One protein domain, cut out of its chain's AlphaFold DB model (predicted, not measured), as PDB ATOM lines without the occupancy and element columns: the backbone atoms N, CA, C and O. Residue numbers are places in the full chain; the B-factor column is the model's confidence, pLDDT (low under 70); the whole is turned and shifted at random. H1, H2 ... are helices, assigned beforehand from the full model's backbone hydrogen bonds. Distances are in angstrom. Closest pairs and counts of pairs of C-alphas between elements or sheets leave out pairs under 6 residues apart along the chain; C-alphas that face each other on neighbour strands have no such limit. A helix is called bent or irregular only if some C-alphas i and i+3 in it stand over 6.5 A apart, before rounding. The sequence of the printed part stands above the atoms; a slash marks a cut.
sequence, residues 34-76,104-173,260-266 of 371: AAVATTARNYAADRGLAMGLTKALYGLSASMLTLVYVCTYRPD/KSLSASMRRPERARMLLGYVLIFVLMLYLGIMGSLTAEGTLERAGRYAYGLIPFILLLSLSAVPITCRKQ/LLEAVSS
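Overview. This is residues 34 to 76, 104 to 173 and 260 to 266 of the 371 residues of the protein "Nodulin-like domain-containing protein" of Euryarchaeota archaeon (UniProt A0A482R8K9). Three long helices, H2, H3 and H4, stand side by side in a loose bundle, H4 running opposite to the other two and kinked by 46 degrees near residue 162. Two short helices sit at one end of it: H1 packs on residues 47 to 54 of H2, and H5 on residues 164 to 171 of H4. The 120 printed residues include five named helices, H1 to H5 in chain order, and no named strand: all helix. The whole is loose, with a radius of gyration of the C-alphas of 17.0 A, and elongated, spanning 50 by 30 by 27 A.

Arrangement. H1, residues 34 to 42, and H2, residues 47 to 73, form a hairpin with a tight link; they touch at Ala 40 and Arg 47, closest C-alphas 4.9 A apart, opposite ways at a steep tilt of 39 degrees. H2 touches H3, residues 115 to 140, the same way at a shallow tilt of 27 degrees, closest C-alphas Leu 67 and Gly 136 at 6.7 A. H3 and H4, residues 149 to 173, form a hairpin with a shallow tilt of 8 degrees; residues 152 to 163 of H4 touch H3, closest C-alphas Leu 124 and Leu 163 at 6.8 A. Residues 64 to 72 of H2 touch residues 149 to 156 of H4, closest C-alphas Val 68 and Gly 153 at 4.8 A, opposite ways at a shallow tilt of 34 degrees, only just short of steep. H5, residues 260 to 264, touches H4, closest C-alphas Leu 261 and Pro 167 at 4.8 A; H5 is apart from H1, H2 and H3. Every O i to N i+4 pair is within hydrogen-bond range in H1, H3 and H5, against 21 of 23 in H2 and 15 of 21 in H4.

Along the chain. H1 begins at C-alpha 34 (102.542, 117.933, 141.629). H2 is 38.8 A long, H3 37.7 A and H4 35.9 A; H4 is only just irregular, C-alphas 164 and 167 being 6.9 A apart. H5 ends at C-alpha 264 (97.748, 123.055, 125.923).

Size, cuts and confidence. The farthest C-alphas, of Ser 105 and Glu 141, are 51.3 A apart. Residues 77 to 103 and 174 to 259 are not printed, with C-alpha gaps of 43.4 A and 15.1 A. Of the links printed whole, none is long. The mean pLDDT of the printed part is 73.3, and 46 residues are under 70, among them residues 34 to 46, 104 to 117, 164 to 173 and 260 to 266.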
ATOM      1  N   ALA A  34     102.551 118.641 142.908       53.31
ATOM      2  CA  ALA A  34     102.542 117.933 141.629       53.31
ATOM      3  C   ALA A  34     102.531 118.909 140.442       53.31
ATOM      4  O   ALA A  34     103.426 118.822 139.616       53.31
ATOM      5  N   ALA A  35     101.646 119.916 140.450       53.06
ATOM      6  CA  ALA A  35     101.569 120.941 139.407       53.06
ATOM      7  C   ALA A  35     102.815 121.848 139.334       53.06
ATOM      8  O   ALA A  35     103.388 122.033 138.265       53.06
ATOM      9  N   VAL A  36     103.293 122.390 140.459       55.72
ATOM     10  CA  VAL A  36     104.455 123.305 140.479       55.72
ATOM     11  C   VAL A  36     105.753 122.560 140.156       55.72
ATOM     12  O   VAL A  36     106.615 123.076 139.450       55.72
ATOM     13  N   ALA A  37     105.890 121.321 140.625       49.81
ATOM     14  CA  ALA A  37     107.027 120.452 140.374       49.81
ATOM     15  C   ALA A  37     107.043 119.942 138.931       49.81
ATOM     16  O   ALA A  37     108.122 119.887 138.338       49.81
ATOM     17  N   THR A  38     105.885 119.619 138.339       55.34
ATOM     18  CA  THR A  38     105.798 119.322 136.902       55.34
ATOM     19  C   THR A  38     106.121 120.556 136.076       55.34
ATOM     20  O   THR A  38     106.931 120.466 135.162       55.34
ATOM     21  N   THR A  39     105.604 121.728 136.445       56.09
ATOM     22  CA  THR A  39     105.908 122.996 135.768       56.09
ATOM     23  C   THR A  39     107.400 123.336 135.859       56.09
ATOM     24  O   THR A  39     108.025 123.651 134.852       56.09
ATOM     25  N   ALA A  40     108.032 123.176 137.023       55.72
ATOM     26  CA  ALA A  40     109.467 123.414 137.203       55.72
ATOM     27  C   ALA A  40     110.359 122.399 136.457       55.72
ATOM     28  O   ALA A  40     111.502 122.716 136.106       55.72
ATOM     29  N   ARG A  41     109.861 121.176 136.228       56.75
ATOM     30  CA  ARG A  41     110.528 120.172 135.385       56.75
ATOM     31  C   ARG A  41     110.367 120.500 133.900       56.75
ATOM     32  O   ARG A  41     111.357 120.458 133.179       56.75
ATOM     33  N   ASN A  42     109.165 120.890 133.481       58.62
ATOM     34  CA  ASN A  42     108.846 121.206 132.089       58.62
ATOM     35  C   ASN A  42     109.516 122.510 131.618       58.62
ATOM     36  O   ASN A  42     109.964 122.594 130.478       58.62
ATOM     37  N   TYR A  43     109.659 123.505 132.499       60.75
ATOM     38  CA  TYR A  43     110.260 124.809 132.193       60.75
ATOM     39  C   TYR A  43     111.591 125.003 132.916       60.75
ATOM     40  O   TYR A  43     111.761 125.937 133.689       60.75
ATOM     41  N   ALA A  44     112.555 124.112 132.674       59.81
ATOM     42  CA  ALA A  44     113.822 124.115 133.404       59.81
ATOM     43  C   ALA A  44     114.653 125.413 133.273       59.81
ATOM     44  O   ALA A  44     115.405 125.724 134.194       59.81
ATOM     45  N   ALA A  45     114.510 126.152 132.168       63.50
ATOM     46  CA  ALA A  45     115.200 127.424 131.935       63.50
ATOM     47  C   ALA A  45     114.496 128.618 132.609       63.50
ATOM     48  O   ALA A  45     115.154 129.441 133.231       63.50
ATOM     49  N   ASP A  46     113.162 128.661 132.562       68.44
ATOM     50  CA  ASP A  46     112.338 129.770 133.065       68.44
ATOM     51  C   ASP A  46     111.452 129.315 134.245       68.44
ATOM     52  O   ASP A  46     110.268 129.649 134.344       68.44
ATOM     53  N   ARG A  47     112.027 128.517 135.162       71.00
ATOM     54  CA  ARG A  47     111.292 127.879 136.275       71.00
ATOM     55  C   ARG A  47     110.546 128.900 137.127       71.00
ATOM     56  O   ARG A  47     109.399 128.666 137.491       71.00
ATOM     57  N   GLY A  48     111.198 130.019 137.450       75.06
ATOM     58  CA  GLY A  48     110.623 131.070 138.293       75.06
ATOM     59  C   GLY A  48     109.364 131.680 137.682       75.06
ATOM     60  O   GLY A  48     108.356 131.815 138.373       75.06
ATOM     61  N   LEU A  49     109.395 131.953 136.375       72.50
ATOM     62  CA  LEU A  49     108.258 132.515 135.653       72.50
ATOM     63  C   LEU A  49     107.079 131.533 135.626       72.50
ATOM     64  O   LEU A  49     105.961 131.848 136.028       72.50
ATOM     65  N   ALA A  50     107.334 130.282 135.252       68.31
ATOM     66  CA  ALA A  50     106.272 129.287 135.163       68.31
ATOM     67  C   ALA A  50     105.641 128.955 136.540       68.31
ATOM     68  O   ALA A  50     104.421 128.782 136.659       68.31
ATOM     69  N   MET A  51     106.449 128.925 137.607       74.38
ATOM     70  CA  MET A  51     105.948 128.772 138.981       74.38
ATOM     71  C   MET A  51     105.139 129.993 139.439       74.38
ATOM     72  O   MET A  51     104.089 129.826 140.063       74.38
ATOM     73  N   GLY A  52     105.590 131.206 139.103       79.25
ATOM     74  CA  GLY A  52     104.875 132.447 139.404       79.25
ATOM     75  C   GLY A  52     103.491 132.492 138.757       79.25
ATOM     76  O   GLY A  52     102.511 132.783 139.439       79.25
ATOM     77  N   LEU A  53     103.397 132.105 137.481       78.19
ATOM     78  CA  LEU A  53     102.136 132.021 136.739       78.19
ATOM     79  C   LEU A  53     101.129 131.082 137.428       78.19
ATOM     80  O   LEU A  53      99.982 131.448 137.668       78.19
ATOM     81  N   THR A  54     101.586 129.887 137.809       76.94
ATOM     82  CA  THR A  54     100.744 128.880 138.481       76.94
ATOM     83  C   THR A  54     100.241 129.392 139.838       76.94
ATOM     84  O   THR A  54      99.078 129.198 140.191       76.94
ATOM     85  N   LYS A  55     101.101 130.086 140.595       81.81
ATOM     86  CA  LYS A  55     100.744 130.664 141.899       81.81
ATOM     87  C   LYS A  55      99.756 131.829 141.767       81.81
ATOM     88  O   LYS A  55      98.858 131.953 142.595       81.81
ATOM     89  N   ALA A  56      99.896 132.651 140.728       85.69
ATOM     90  CA  ALA A  56      98.957 133.731 140.442       85.69
ATOM     91  C   ALA A  56      97.558 133.184 140.112       85.69
ATOM     92  O   ALA A  56      96.578 133.640 140.697       85.69
ATOM     93  N   LEU A  57      97.463 132.153 139.260       83.12
ATOM     94  CA  LEU A  57      96.187 131.492 138.949       83.12
ATOM     95  C   LEU A  57      95.512 130.913 140.197       83.12
ATOM     96  O   LEU A  57      94.306 131.074 140.366       83.12
ATOM     97  N   TYR A  58      96.290 130.296 141.094       85.31
ATOM     98  CA  TYR A  58      95.774 129.808 142.373       85.31
ATOM     99  C   TYR A  58      95.123 130.938 143.188       85.31
ATOM    100  O   TYR A  58      93.990 130.789 143.637       85.31
ATOM    101  N   GLY A  59      95.788 132.090 143.323       84.56
ATOM    102  CA  GLY A  59      95.240 133.240 144.052       84.56
ATOM    103  C   GLY A  59      93.982 133.836 143.410       84.56
ATOM    104  O   GLY A  59      93.018 134.130 144.113       84.56
ATOM    105  N   LEU A  60      93.953 133.960 142.079       90.44
ATOM    106  CA  LEU A  60      92.803 134.519 141.355       90.44
ATOM    107  C   LEU A  60      91.573 133.598 141.361       90.44
ATOM    108  O   LEU A  60      90.456 134.080 141.169       90.44
ATOM    109  N   SER A  61      91.749 132.296 141.607       91.69
ATOM    110  CA  SER A  61      90.642 131.332 141.602       91.69
ATOM    111  C   SER A  61      89.582 131.599 142.675       91.69
ATOM    112  O   SER A  61      88.389 131.562 142.368       91.69
ATOM    113  N   ALA A  62      89.987 131.981 143.891       92.00
ATOM    114  CA  ALA A  62      89.048 132.379 144.942       92.00
ATOM    115  C   ALA A  62      88.325 133.684 144.596       92.00
ATOM    116  O   ALA A  62      87.108 133.764 144.741       92.00
ATOM    117  N   SER A  63      89.045 134.695 144.096       92.50
ATOM    118  CA  SER A  63      88.442 135.968 143.677       92.50
ATOM    119  C   SER A  63      87.395 135.770 142.582       92.50
ATOM    120  O   SER A  63      86.348 136.412 142.614       92.50
ATOM    121  N   MET A  64      87.640 134.848 141.648       92.31
ATOM    122  CA  MET A  64      86.668 134.503 140.616       92.31
ATOM    123  C   MET A  64      85.396 133.885 141.210       92.31
ATOM    124  O   MET A  64      84.301 134.333 140.877       92.31
ATOM    125  N   LEU A  65      85.511 132.901 142.108       92.62
ATOM    126  CA  LEU A  65      84.332 132.304 142.748       92.62
ATOM    127  C   LEU A  65      83.590 133.296 143.650       92.62
ATOM    128  O   LEU A  65      82.361 133.295 143.675       92.62
ATOM    129  N   THR A  66      84.305 134.193 144.330       92.19
ATOM    130  CA  THR A  66      83.687 135.289 145.086       92.19
ATOM    131  C   THR A  66      82.898 136.221 144.166       92.19
ATOM    132  O   THR A  66      81.784 136.615 144.512       92.19
ATOM    133  N   LEU A  67      83.418 136.542 142.975       92.38
ATOM    134  CA  LEU A  67      82.672 137.338 141.999       92.38
ATOM    135  C   LEU A  67      81.408 136.604 141.531       92.38
ATOM    136  O   LEU A  67      80.341 137.211 141.476       92.38
ATOM    137  N   VAL A  68      81.493 135.295 141.268       92.00
ATOM    138  CA  VAL A  68      80.318 134.469 140.944       92.00
ATOM    139  C   VAL A  68      79.279 134.545 142.059       92.00
ATOM    140  O   VAL A  68      78.112 134.800 141.767       92.00
ATOM    141  N   TYR A  69      79.683 134.401 143.323       92.19
ATOM    142  CA  TYR A  69      78.785 134.548 144.469       92.19
ATOM    143  C   TYR A  69      78.068 135.904 144.469       92.19
ATOM    144  O   TYR A  69      76.836 135.953 144.476       92.19
ATOM    145  N   VAL A  70      78.821 137.005 144.391       90.88
ATOM    146  CA  VAL A  70      78.258 138.367 144.430       90.88
ATOM    147  C   VAL A  70      77.331 138.633 143.241       90.88
ATOM    148  O   VAL A  70      76.314 139.320 143.386       90.88
ATOM    149  N   CYS A  71      77.656 138.074 142.076       89.38
ATOM    150  CA  CYS A  71      76.883 138.265 140.862       89.38
ATOM    151  C   CYS A  71      75.618 137.398 140.786       89.38
ATOM    152  O   CYS A  71      74.621 137.835 140.216       89.38
ATOM    153  N   THR A  72      75.646 136.175 141.312       88.88
ATOM    154  CA  THR A  72      74.611 135.174 140.992       88.88
ATOM    155  C   THR A  72      73.847 134.644 142.198       88.88
ATOM    156  O   THR A  72      72.666 134.342 142.052       88.88
ATOM    157  N   TYR A  73      74.479 134.572 143.372       90.31
ATOM    158  CA  TYR A  73      73.913 133.906 144.550       90.31
ATOM    159  C   TYR A  73      73.605 134.851 145.717       90.31
ATOM    160  O   TYR A  73      72.787 134.508 146.560       90.31
ATOM    161  N   ARG A  74      74.207 136.050 145.778       87.62
ATOM    162  CA  ARG A  74      73.916 137.036 146.837       87.62
ATOM    163  C   ARG A  74      72.399 137.326 146.901       87.62
ATOM    164  O   ARG A  74      71.834 137.686 145.865       87.62
ATOM    165  N   PRO A  75      71.759 137.283 148.089       88.50
ATOM    166  CA  PRO A  75      72.357 137.231 149.433       88.50
ATOM    167  C   PRO A  75      72.638 135.829 150.005       88.50
ATOM    168  O   PRO A  75      73.291 135.738 151.042       88.50
ATOM    169  N   ASP A  76      72.187 134.759 149.359       91.12
ATOM    170  CA  ASP A  76      72.192 133.416 149.936       91.12
ATOM    171  C   ASP A  76      73.511 132.669 149.686       91.12
ATOM    172  O   ASP A  76      73.925 132.415 148.553       91.12
ATOM    173  N   LYS A 104      98.131 107.736 126.557       50.66
ATOM    174  CA  LYS A 104      99.318 108.430 127.110       50.66
ATOM    175  C   LYS A 104     100.352 108.876 126.056       50.66
ATOM    176  O   LYS A 104     101.440 109.325 126.424       50.66
ATOM    177  N   SER A 105     100.040 108.753 124.763       36.38
ATOM    178  CA  SER A 105     100.926 109.052 123.631       36.38
ATOM    179  C   SER A 105     101.334 110.527 123.541       36.38
ATOM    180  O   SER A 105     102.270 110.845 122.817       36.38
ATOM    181  N   LEU A 106     100.715 111.416 124.325       43.28
ATOM    182  CA  LEU A 106     101.111 112.820 124.446       43.28
ATOM    183  C   LEU A 106     102.174 113.098 125.530       43.28
ATOM    184  O   LEU A 106     102.442 114.256 125.833       43.28
ATOM    185  N   SER A 107     102.831 112.081 126.106       42.12
ATOM    186  CA  SER A 107     104.040 112.281 126.943       42.12
ATOM    187  C   SER A 107     105.296 112.569 126.104       42.12
ATOM    188  O   SER A 107     106.418 112.248 126.492       42.12
ATOM    189  N   ALA A 108     105.107 113.146 124.923       41.12
ATOM    190  CA  ALA A 108     106.178 113.527 124.035       41.12
ATOM    191  C   ALA A 108     106.938 114.718 124.641       41.12
ATOM    192  O   ALA A 108     106.341 115.654 125.177       41.12
ATOM    193  N   SER A 109     108.270 114.662 124.586       40.25
ATOM    194  CA  SER A 109     109.158 115.695 125.123       40.25
ATOM    195  C   SER A 109     108.770 117.073 124.575       40.25
ATOM    196  O   SER A 109     108.964 117.371 123.396       40.25
ATOM    197  N   MET A 110     108.208 117.907 125.449       46.25
ATOM    198  CA  MET A 110     107.642 119.210 125.122       46.25
ATOM    199  C   MET A 110     108.729 120.131 124.544       46.25
ATOM    200  O   MET A 110     109.718 120.442 125.214       46.25
ATOM    201  N   ARG A 111     108.567 120.588 123.293       51.28
ATOM    202  CA  ARG A 111     109.448 121.626 122.722       51.28
ATOM    203  C   ARG A 111     109.320 122.912 123.543       51.28
ATOM    204  O   ARG A 111     108.206 123.298 123.905       51.28
ATOM    205  N   ARG A 112     110.457 123.570 123.816       51.44
ATOM    206  CA  ARG A 112     110.546 124.786 124.648       51.44
ATOM    207  C   ARG A 112     109.458 125.806 124.252       51.44
ATOM    208  O   ARG A 112     109.287 126.055 123.053       51.44
ATOM    209  N   PRO A 113     108.717 126.395 125.213       57.06
ATOM    210  CA  PRO A 113     107.872 127.546 124.912       57.06
ATOM    211  C   PRO A 113     108.747 128.665 124.351       57.06
ATOM    212  O   PRO A 113     109.862 128.902 124.813       57.06
ATOM    213  N   GLU A 114     108.225 129.397 123.382       63.84
ATOM    214  CA  GLU A 114     108.819 130.678 123.022       63.84
ATOM    215  C   GLU A 114     108.499 131.660 124.150       63.84
ATOM    216  O   GLU A 114     107.375 131.666 124.660       63.84
ATOM    217  N   ARG A 115     109.463 132.499 124.544       69.12
ATOM    218  CA  ARG A 115     109.272 133.514 125.598       69.12
ATOM    219  C   ARG A 115     108.023 134.377 125.366       69.12
ATOM    220  O   ARG A 115     107.346 134.727 126.327       69.12
ATOM    221  N   ALA A 116     107.662 134.625 124.105       68.88
ATOM    222  CA  ALA A 116     106.442 135.329 123.710       68.88
ATOM    223  C   ALA A 116     105.147 134.658 124.215       68.88
ATOM    224  O   ALA A 116     104.228 135.345 124.652       68.88
ATOM    225  N   ARG A 117     105.076 133.320 124.228       69.31
ATOM    226  CA  ARG A 117     103.898 132.575 124.706       69.31
ATOM    227  C   ARG A 117     103.752 132.646 126.223       69.31
ATOM    228  O   ARG A 117     102.642 132.779 126.728       69.31
ATOM    229  N   MET A 118     104.871 132.604 126.948       72.75
ATOM    230  CA  MET A 118     104.858 132.827 128.396       72.75
ATOM    231  C   MET A 118     104.442 134.263 128.723       72.75
ATOM    232  O   MET A 118     103.597 134.458 129.592       72.75
ATOM    233  N   LEU A 119     104.963 135.253 127.987       78.88
ATOM    234  CA  LEU A 119     104.574 136.656 128.138       78.88
ATOM    235  C   LEU A 119     103.070 136.863 127.906       78.88
ATOM    236  O   LEU A 119     102.422 137.544 128.693       78.88
ATOM    237  N   LEU A 120     102.497 136.225 126.883       78.25
ATOM    238  CA  LEU A 120     101.058 136.280 126.624       78.25
ATOM    239  C   LEU A 120     100.234 135.714 127.790       78.25
ATOM    240  O   LEU A 120      99.254 136.332 128.197       78.25
ATOM    241  N   GLY A 121     100.657 134.593 128.382       77.88
ATOM    242  CA  GLY A 121     100.023 134.053 129.590       77.88
ATOM    243  C   GLY A 121     100.040 135.042 130.762       77.88
ATOM    244  O   GLY A 121      99.032 135.201 131.446       77.88
ATOM    245  N   TYR A 122     101.145 135.766 130.955       82.62
ATOM    246  CA  TYR A 122     101.234 136.828 131.960       82.62
ATOM    247  C   TYR A 122     100.292 137.998 131.681       82.62
ATOM    248  O   TYR A 122      99.608 138.450 132.597       82.62
ATOM    249  N   VAL A 123     100.233 138.469 130.432       86.31
ATOM    250  CA  VAL A 123      99.323 139.552 130.032       86.31
ATOM    251  C   VAL A 123      97.869 139.144 130.277       86.31
ATOM    252  O   VAL A 123      97.110 139.919 130.849       86.31
ATOM    253  N   LEU A 124      97.485 137.914 129.929       84.19
ATOM    254  CA  LEU A 124      96.126 137.411 130.152       84.19
ATOM    255  C   LEU A 124      95.773 137.298 131.640       84.19
ATOM    256  O   LEU A 124      94.676 137.690 132.032       84.19
ATOM    257  N   ILE A 125      96.696 136.824 132.481       86.75
ATOM    258  CA  ILE A 125      96.495 136.814 133.938       86.75
ATOM    259  C   ILE A 125      96.365 138.232 134.488       86.75
ATOM    260  O   ILE A 125      95.529 138.471 135.354       86.75
ATOM    261  N   PHE A 126      97.165 139.175 133.991       90.00
ATOM    262  CA  PHE A 126      97.076 140.571 134.403       90.00
ATOM    263  C   PHE A 126      95.727 141.192 134.014       90.00
ATOM    264  O   PHE A 126      95.097 141.852 134.836       90.00
ATOM    265  N   VAL A 127      95.237 140.918 132.800       91.25
ATOM    266  CA  VAL A 127      93.893 141.325 132.357       91.25
ATOM    267  C   VAL A 127      92.813 140.700 133.242       91.25
ATOM    268  O   VAL A 127      91.907 141.406 133.678       91.25
ATOM    269  N   LEU A 128      92.922 139.407 133.566       90.69
ATOM    270  CA  LEU A 128      91.989 138.727 134.466       90.69
ATOM    271  C   LEU A 128      92.006 139.342 135.875       90.69
ATOM    272  O   LEU A 128      90.950 139.566 136.458       90.69
ATOM    273  N   MET A 129      93.188 139.659 136.410       93.00
ATOM    274  CA  MET A 129      93.345 140.335 137.700       93.00
ATOM    275  C   MET A 129      92.674 141.714 137.694       93.00
ATOM    276  O   MET A 129      91.909 142.020 138.607       93.00
ATOM    277  N   LEU A 130      92.933 142.530 136.666       94.19
ATOM    278  CA  LEU A 130      92.340 143.860 136.535       94.19
ATOM    279  C   LEU A 130      90.813 143.775 136.421       94.19
ATOM    280  O   LEU A 130      90.106 144.512 137.102       94.19
ATOM    281  N   TYR A 131      90.309 142.832 135.621       93.31
ATOM    282  CA  TYR A 131      88.879 142.572 135.486       93.31
ATOM    283  C   TYR A 131      88.231 142.216 136.831       93.31
ATOM    284  O   TYR A 131      87.247 142.842 137.222       93.31
ATOM    285  N   LEU A 132      88.799 141.251 137.564       93.12
ATOM    286  CA  LEU A 132      88.276 140.834 138.869       93.12
ATOM    287  C   LEU A 132      88.319 141.977 139.894       93.12
ATOM    288  O   LEU A 132      87.377 142.121 140.672       93.12
ATOM    289  N   GLY A 133      89.364 142.810 139.870       92.38
ATOM    290  CA  GLY A 133      89.478 143.989 140.731       92.38
ATOM    291  C   GLY A 133      88.415 145.048 140.432       92.38
ATOM    292  O   GLY A 133      87.702 145.467 141.341       92.38
ATOM    293  N   ILE A 134      88.255 145.428 139.159       92.31
ATOM    294  CA  ILE A 134      87.241 146.408 138.732       92.31
ATOM    295  C   ILE A 134      85.839 145.904 139.079       92.31
ATOM    296  O   ILE A 134      85.058 146.628 139.692       92.31
ATOM    297  N   MET A 135      85.522 144.651 138.741       91.19
ATOM    298  CA  MET A 135      84.211 144.076 139.047       91.19
ATOM    299  C   MET A 135      83.964 143.952 140.554       91.19
ATOM    300  O   MET A 135      82.843 144.183 141.009       91.19
ATOM    301  N   GLY A 136      84.995 143.633 141.339       89.62
ATOM    302  CA  GLY A 136      84.921 143.640 142.799       89.62
ATOM    303  C   GLY A 136      84.532 145.014 143.352       89.62
ATOM    304  O   GLY A 136      83.610 145.104 144.159       89.62
ATOM    305  N   SER A 137      85.157 146.086 142.861       90.00
ATOM    306  CA  SER A 137      84.831 147.458 143.277       90.00
ATOM    307  C   SER A 137      83.434 147.898 142.822       90.00
ATOM    308  O   SER A 137      82.648 148.380 143.634       90.00
ATOM    309  N   LEU A 138      83.068 147.663 141.556       89.88
ATOM    310  CA  LEU A 138      81.751 148.043 141.020       89.88
ATOM    311  C   LEU A 138      80.599 147.331 141.745       89.88
ATOM    312  O   LEU A 138      79.552 147.914 142.021       89.88
ATOM    313  N   THR A 139      80.787 146.054 142.086       86.75
ATOM    314  CA  THR A 139      79.775 145.306 142.843       86.75
ATOM    315  C   THR A 139      79.673 145.747 144.304       86.75
ATOM    316  O   THR A 139      78.593 145.616 144.886       86.75
ATOM    317  N   ALA A 140      80.743 146.300 144.887       85.81
ATOM    318  CA  ALA A 140      80.727 146.864 146.237       85.81
ATOM    319  C   ALA A 140      79.919 148.170 146.314       85.81
ATOM    320  O   ALA A 140      79.173 148.365 147.271       85.81
ATOM    321  N   GLU A 141      80.002 149.019 145.287       85.75
ATOM    322  CA  GLU A 141      79.260 150.289 145.207       85.75
ATOM    323  C   GLU A 141      77.780 150.113 144.822       85.75
ATOM    324  O   GLU A 141      77.000 151.060 144.873       85.75
ATOM    325  N   GLY A 142      77.363 148.904 144.429       80.62
ATOM    326  CA  GLY A 142      75.980 148.625 144.039       80.62
ATOM    327  C   GLY A 142      75.570 149.232 142.692       80.62
ATOM    328  O   GLY A 142      74.387 149.225 142.363       80.62
ATOM    329  N   THR A 143      76.532 149.697 141.891       78.94
ATOM    330  CA  THR A 143      76.318 150.347 140.582       78.94
ATOM    331  C   THR A 143      75.834 149.388 139.491       78.94
ATOM    332  O   THR A 143      75.410 149.815 138.421       78.94
ATOM    333  N   LEU A 144      75.884 148.077 139.747       79.06
ATOM    334  CA  LEU A 144      75.629 147.048 138.746       79.06
ATOM    335  C   LEU A 144      74.140 146.701 138.615       79.06
ATOM    336  O   LEU A 144      73.548 146.076 139.510       79.06
ATOM    337  N   GLU A 145      73.573 147.026 137.451       79.44
ATOM    338  CA  GLU A 145      72.208 146.664 137.070       79.44
ATOM    339  C   GLU A 145      71.962 145.148 137.154       79.44
ATOM    340  O   GLU A 145      72.827 144.319 136.852       79.44
ATOM    341  N   ARG A 146      70.739 144.768 137.545       73.25
ATOM    342  CA  ARG A 146      70.352 143.357 137.738       73.25
ATOM    343  C   ARG A 146      70.456 142.533 136.449       73.25
ATOM    344  O   ARG A 146      70.816 141.364 136.522       73.25
ATOM    345  N   ALA A 147      70.194 143.137 135.287       69.75
ATOM    346  CA  ALA A 147      70.159 142.440 133.999       69.75
ATOM    347  C   ALA A 147      71.548 141.979 133.510       69.75
ATOM    348  O   ALA A 147      71.669 140.894 132.948       69.75
ATOM    349  N   GLY A 148      72.609 142.754 133.766       78.44
ATOM    350  CA  GLY A 148      73.973 142.400 133.348       78.44
ATOM    351  C   GLY A 148      74.709 141.475 134.323       78.44
ATOM    352  O   GLY A 148      75.721 140.872 133.969       78.44
ATOM    353  N   ARG A 149      74.206 141.329 135.556       81.50
ATOM    354  CA  ARG A 149      74.945 140.726 136.673       81.50
ATOM    355  C   ARG A 149      75.435 139.299 136.404       81.50
ATOM    356  O   ARG A 149      76.594 138.993 136.682       81.50
ATOM    357  N   TYR A 150      74.591 138.462 135.802       85.25
ATOM    358  CA  TYR A 150      74.946 137.089 135.429       85.25
ATOM    359  C   TYR A 150      76.019 137.032 134.336       85.25
ATOM    360  O   TYR A 150      76.923 136.203 134.409       85.25
ATOM    361  N   ALA A 151      75.964 137.942 133.358       86.56
ATOM    362  CA  ALA A 151      76.959 138.010 132.292       86.56
ATOM    363  C   ALA A 151      78.347 138.323 132.866       86.56
ATOM    364  O   ALA A 151      79.313 137.631 132.544       86.56
ATOM    365  N   TYR A 152      78.442 139.279 133.795       87.00
ATOM    366  CA  TYR A 152      79.712 139.602 134.450       87.00
ATOM    367  C   TYR A 152      80.275 138.444 135.295       87.00
ATOM    368  O   TYR A 152      81.486 138.269 135.369       87.00
ATOM    369  N   GLY A 153      79.421 137.592 135.871       85.75
ATOM    370  CA  GLY A 153      79.869 136.374 136.557       85.75
ATOM    371  C   GLY A 153      80.466 135.307 135.621       85.75
ATOM    372  O   GLY A 153      81.312 134.525 136.050       85.75
ATOM    373  N   LEU A 154      80.062 135.281 134.344       86.81
ATOM    374  CA  LEU A 154      80.498 134.283 133.353       86.81
ATOM    375  C   LEU A 154      81.752 134.694 132.568       86.81
ATOM    376  O   LEU A 154      82.554 133.834 132.198       86.81
ATOM    377  N   ILE A 155      81.962 135.995 132.351       88.50
ATOM    378  CA  ILE A 155      83.141 136.534 131.653       88.50
ATOM    379  C   ILE A 155      84.486 135.987 132.176       88.50
ATOM    380  O   ILE A 155      85.313 135.623 131.336       88.50
ATOM    381  N   PRO A 156      84.765 135.857 133.491       87.31
ATOM    382  CA  PRO A 156      86.071 135.372 133.930       87.31
ATOM    383  C   PRO A 156      86.315 133.898 133.564       87.31
ATOM    384  O   PRO A 156      87.454 133.528 133.283       87.31
ATOM    385  N   PHE A 157      85.268 133.068 133.458       86.00
ATOM    386  CA  PHE A 157      85.404 131.706 132.928       86.00
ATOM    387  C   PHE A 157      85.727 131.710 131.435       86.00
ATOM    388  O   PHE A 157      86.546 130.914 130.984       86.00
ATOM    389  N   ILE A 158      85.135 132.629 130.668       84.62
ATOM    390  CA  ILE A 158      85.449 132.797 129.242       84.62
ATOM    391  C   ILE A 158      86.906 133.245 129.067       84.62
ATOM    392  O   ILE A 158      87.607 132.716 128.206       84.62
ATOM    393  N   LEU A 159      87.391 134.166 129.905       83.81
ATOM    394  CA  LEU A 159      88.797 134.591 129.918       83.81
ATOM    395  C   LEU A 159      89.750 133.453 130.326       83.81
ATOM    396  O   LEU A 159      90.853 133.339 129.795       83.81
ATOM    397  N   LEU A 160      89.331 132.573 131.236       81.88
ATOM    398  CA  LEU A 160      90.109 131.387 131.595       81.88
ATOM    399  C   LEU A 160      90.141 130.360 130.449       81.88
ATOM    400  O   LEU A 160      91.187 129.785 130.149       81.88
ATOM    401  N   LEU A 161      89.014 130.161 129.764       79.38
ATOM    402  CA  LEU A 161      88.939 129.306 128.581       79.38
ATOM    403  C   LEU A 161      89.764 129.885 127.425       79.38
ATOM    404  O   LEU A 161      90.435 129.128 126.723       79.38
ATOM    405  N   SER A 162      89.802 131.209 127.255       76.31
ATOM    406  CA  SER A 162      90.643 131.845 126.236       76.31
ATOM    407  C   SER A 162      92.136 131.657 126.524       76.31
ATOM    408  O   SER A 162      92.893 131.389 125.591       76.31
ATOM    409  N   LEU A 163      92.557 131.650 127.798       72.38
ATOM    410  CA  LEU A 163      93.920 131.278 128.201       72.38
ATOM    411  C   LEU A 163      94.277 129.841 127.776       72.38
ATOM    412  O   LEU A 163      95.404 129.596 127.344       72.38
ATOM    413  N   SER A 164      93.316 128.912 127.826       67.62
ATOM    414  CA  SER A 164      93.494 127.548 127.300       67.62
ATOM    415  C   SER A 164      93.410 127.454 125.765       67.62
ATOM    416  O   SER A 164      93.960 126.524 125.184       67.62
ATOM    417  N   ALA A 165      92.781 128.432 125.095       61.19
ATOM    418  CA  ALA A 165      92.559 128.457 123.644       61.19
ATOM    419  C   ALA A 165      93.645 129.195 122.831       61.19
ATOM    420  O   ALA A 165      93.827 128.914 121.647       61.19
ATOM    421  N   VAL A 166      94.411 130.092 123.455       59.69
ATOM    422  CA  VAL A 166      95.586 130.782 122.877       59.69
ATOM    423  C   VAL A 166      96.592 129.867 122.152       59.69
ATOM    424  O   VAL A 166      97.093 130.254 121.096       59.69
ATOM    425  N   PRO A 167      96.900 128.651 122.630       54.91
ATOM    426  CA  PRO A 167      97.745 127.739 121.869       54.91
ATOM    427  C   PRO A 167      97.035 127.222 120.605       54.91
ATOM    428  O   PRO A 167      97.665 127.016 119.573       54.91
ATOM    429  N   ILE A 168      95.713 127.049 120.642       53.31
ATOM    430  CA  ILE A 168      94.915 126.446 119.565       53.31
ATOM    431  C   ILE A 168      94.925 127.317 118.302       53.31
ATOM    432  O   ILE A 168      95.068 126.806 117.190       53.31
ATOM    433  N   THR A 169      94.791 128.636 118.446       46.19
ATOM    434  CA  THR A 169      94.716 129.568 117.308       46.19
ATOM    435  C   THR A 169      96.060 129.736 116.604       46.19
ATOM    436  O   THR A 169      96.112 129.729 115.371       46.19
ATOM    437  N   CYS A 170      97.165 129.760 117.353       45.50
ATOM    438  CA  CYS A 170      98.509 129.793 116.776       45.50
ATOM    439  C   CYS A 170      98.843 128.523 115.971       45.50
ATOM    440  O   CYS A 170      99.632 128.597 115.031       45.50
ATOM    441  N   ARG A 171      98.189 127.379 116.249       43.19
ATOM    442  CA  ARG A 171      98.352 126.131 115.473       43.19
ATOM    443  C   ARG A 171      97.905 126.312 114.026       43.19
ATOM    444  O   ARG A 171      98.556 125.814 113.116       43.19
ATOM    445  N   LYS A 172      96.795 127.030 113.817       41.41
ATOM    446  CA  LYS A 172      96.287 127.342 112.473       41.41
ATOM    447  C   LYS A 172      97.193 128.327 111.738       41.41
ATOM    448  O   LYS A 172      97.343 128.217 110.528       41.41
ATOM    449  N   GLN A 173      97.817 129.257 112.458       44.06
ATOM    450  CA  GLN A 173      98.664 130.292 111.866       44.06
ATOM    451  C   GLN A 173     100.065 129.798 111.481       44.06
ATOM    452  O   GLN A 173     100.683 130.381 110.599       44.06
ATOM    453  N   LEU A 260     104.276 122.103 122.784       49.28
ATOM    454  CA  LEU A 260     103.571 122.667 123.954       49.28
ATOM    455  C   LEU A 260     102.171 123.182 123.585       49.28
ATOM    456  O   LEU A 260     101.234 123.131 124.369       49.28
ATOM    457  N   LEU A 261     102.047 123.629 122.342       42.28
ATOM    458  CA  LEU A 261     100.813 124.036 121.715       42.28
ATOM    459  C   LEU A 261      99.777 122.906 121.622       42.28
ATOM    460  O   LEU A 261      98.623 123.122 121.952       42.28
ATOM    461  N   GLU A 262     100.190 121.706 121.221       46.03
ATOM    462  CA  GLU A 262      99.360 120.499 121.146       46.03
ATOM    463  C   GLU A 262      98.950 120.000 122.537       46.03
ATOM    464  O   GLU A 262      97.804 119.608 122.736       46.03
ATOM    465  N   ALA A 263      99.847 120.118 123.523       50.00
ATOM    466  CA  ALA A 263      99.548 119.778 124.911       50.00
ATOM    467  C   ALA A 263      98.523 120.737 125.541       50.00
ATOM    468  O   ALA A 263      97.578 120.283 126.175       50.00
ATOM    469  N   VAL A 264      98.666 122.052 125.347       50.25
ATOM    470  CA  VAL A 264      97.748 123.055 125.923       50.25
ATOM    471  C   VAL A 264      96.451 123.183 125.101       50.25
ATOM    472  O   VAL A 264      95.409 123.511 125.651       50.25
ATOM    473  N   SER A 265      96.485 122.835 123.806       49.19
ATOM    474  CA  SER A 265      95.313 122.704 122.921       49.19
ATOM    475  C   SER A 265      94.508 121.422 123.151       49.19
ATOM    476  O   SER A 265      93.480 121.226 122.495       49.19
ATOM    477  N   SER A 266      94.986 120.523 124.011       61.41
ATOM    478  CA  SER A 266      94.262 119.299 124.326       61.41
ATOM    479  C   SER A 266      93.060 119.611 125.215       61.41
ATOM    480  O   SER A 266      93.121 120.439 126.129       61.41
TER     481      SER A 266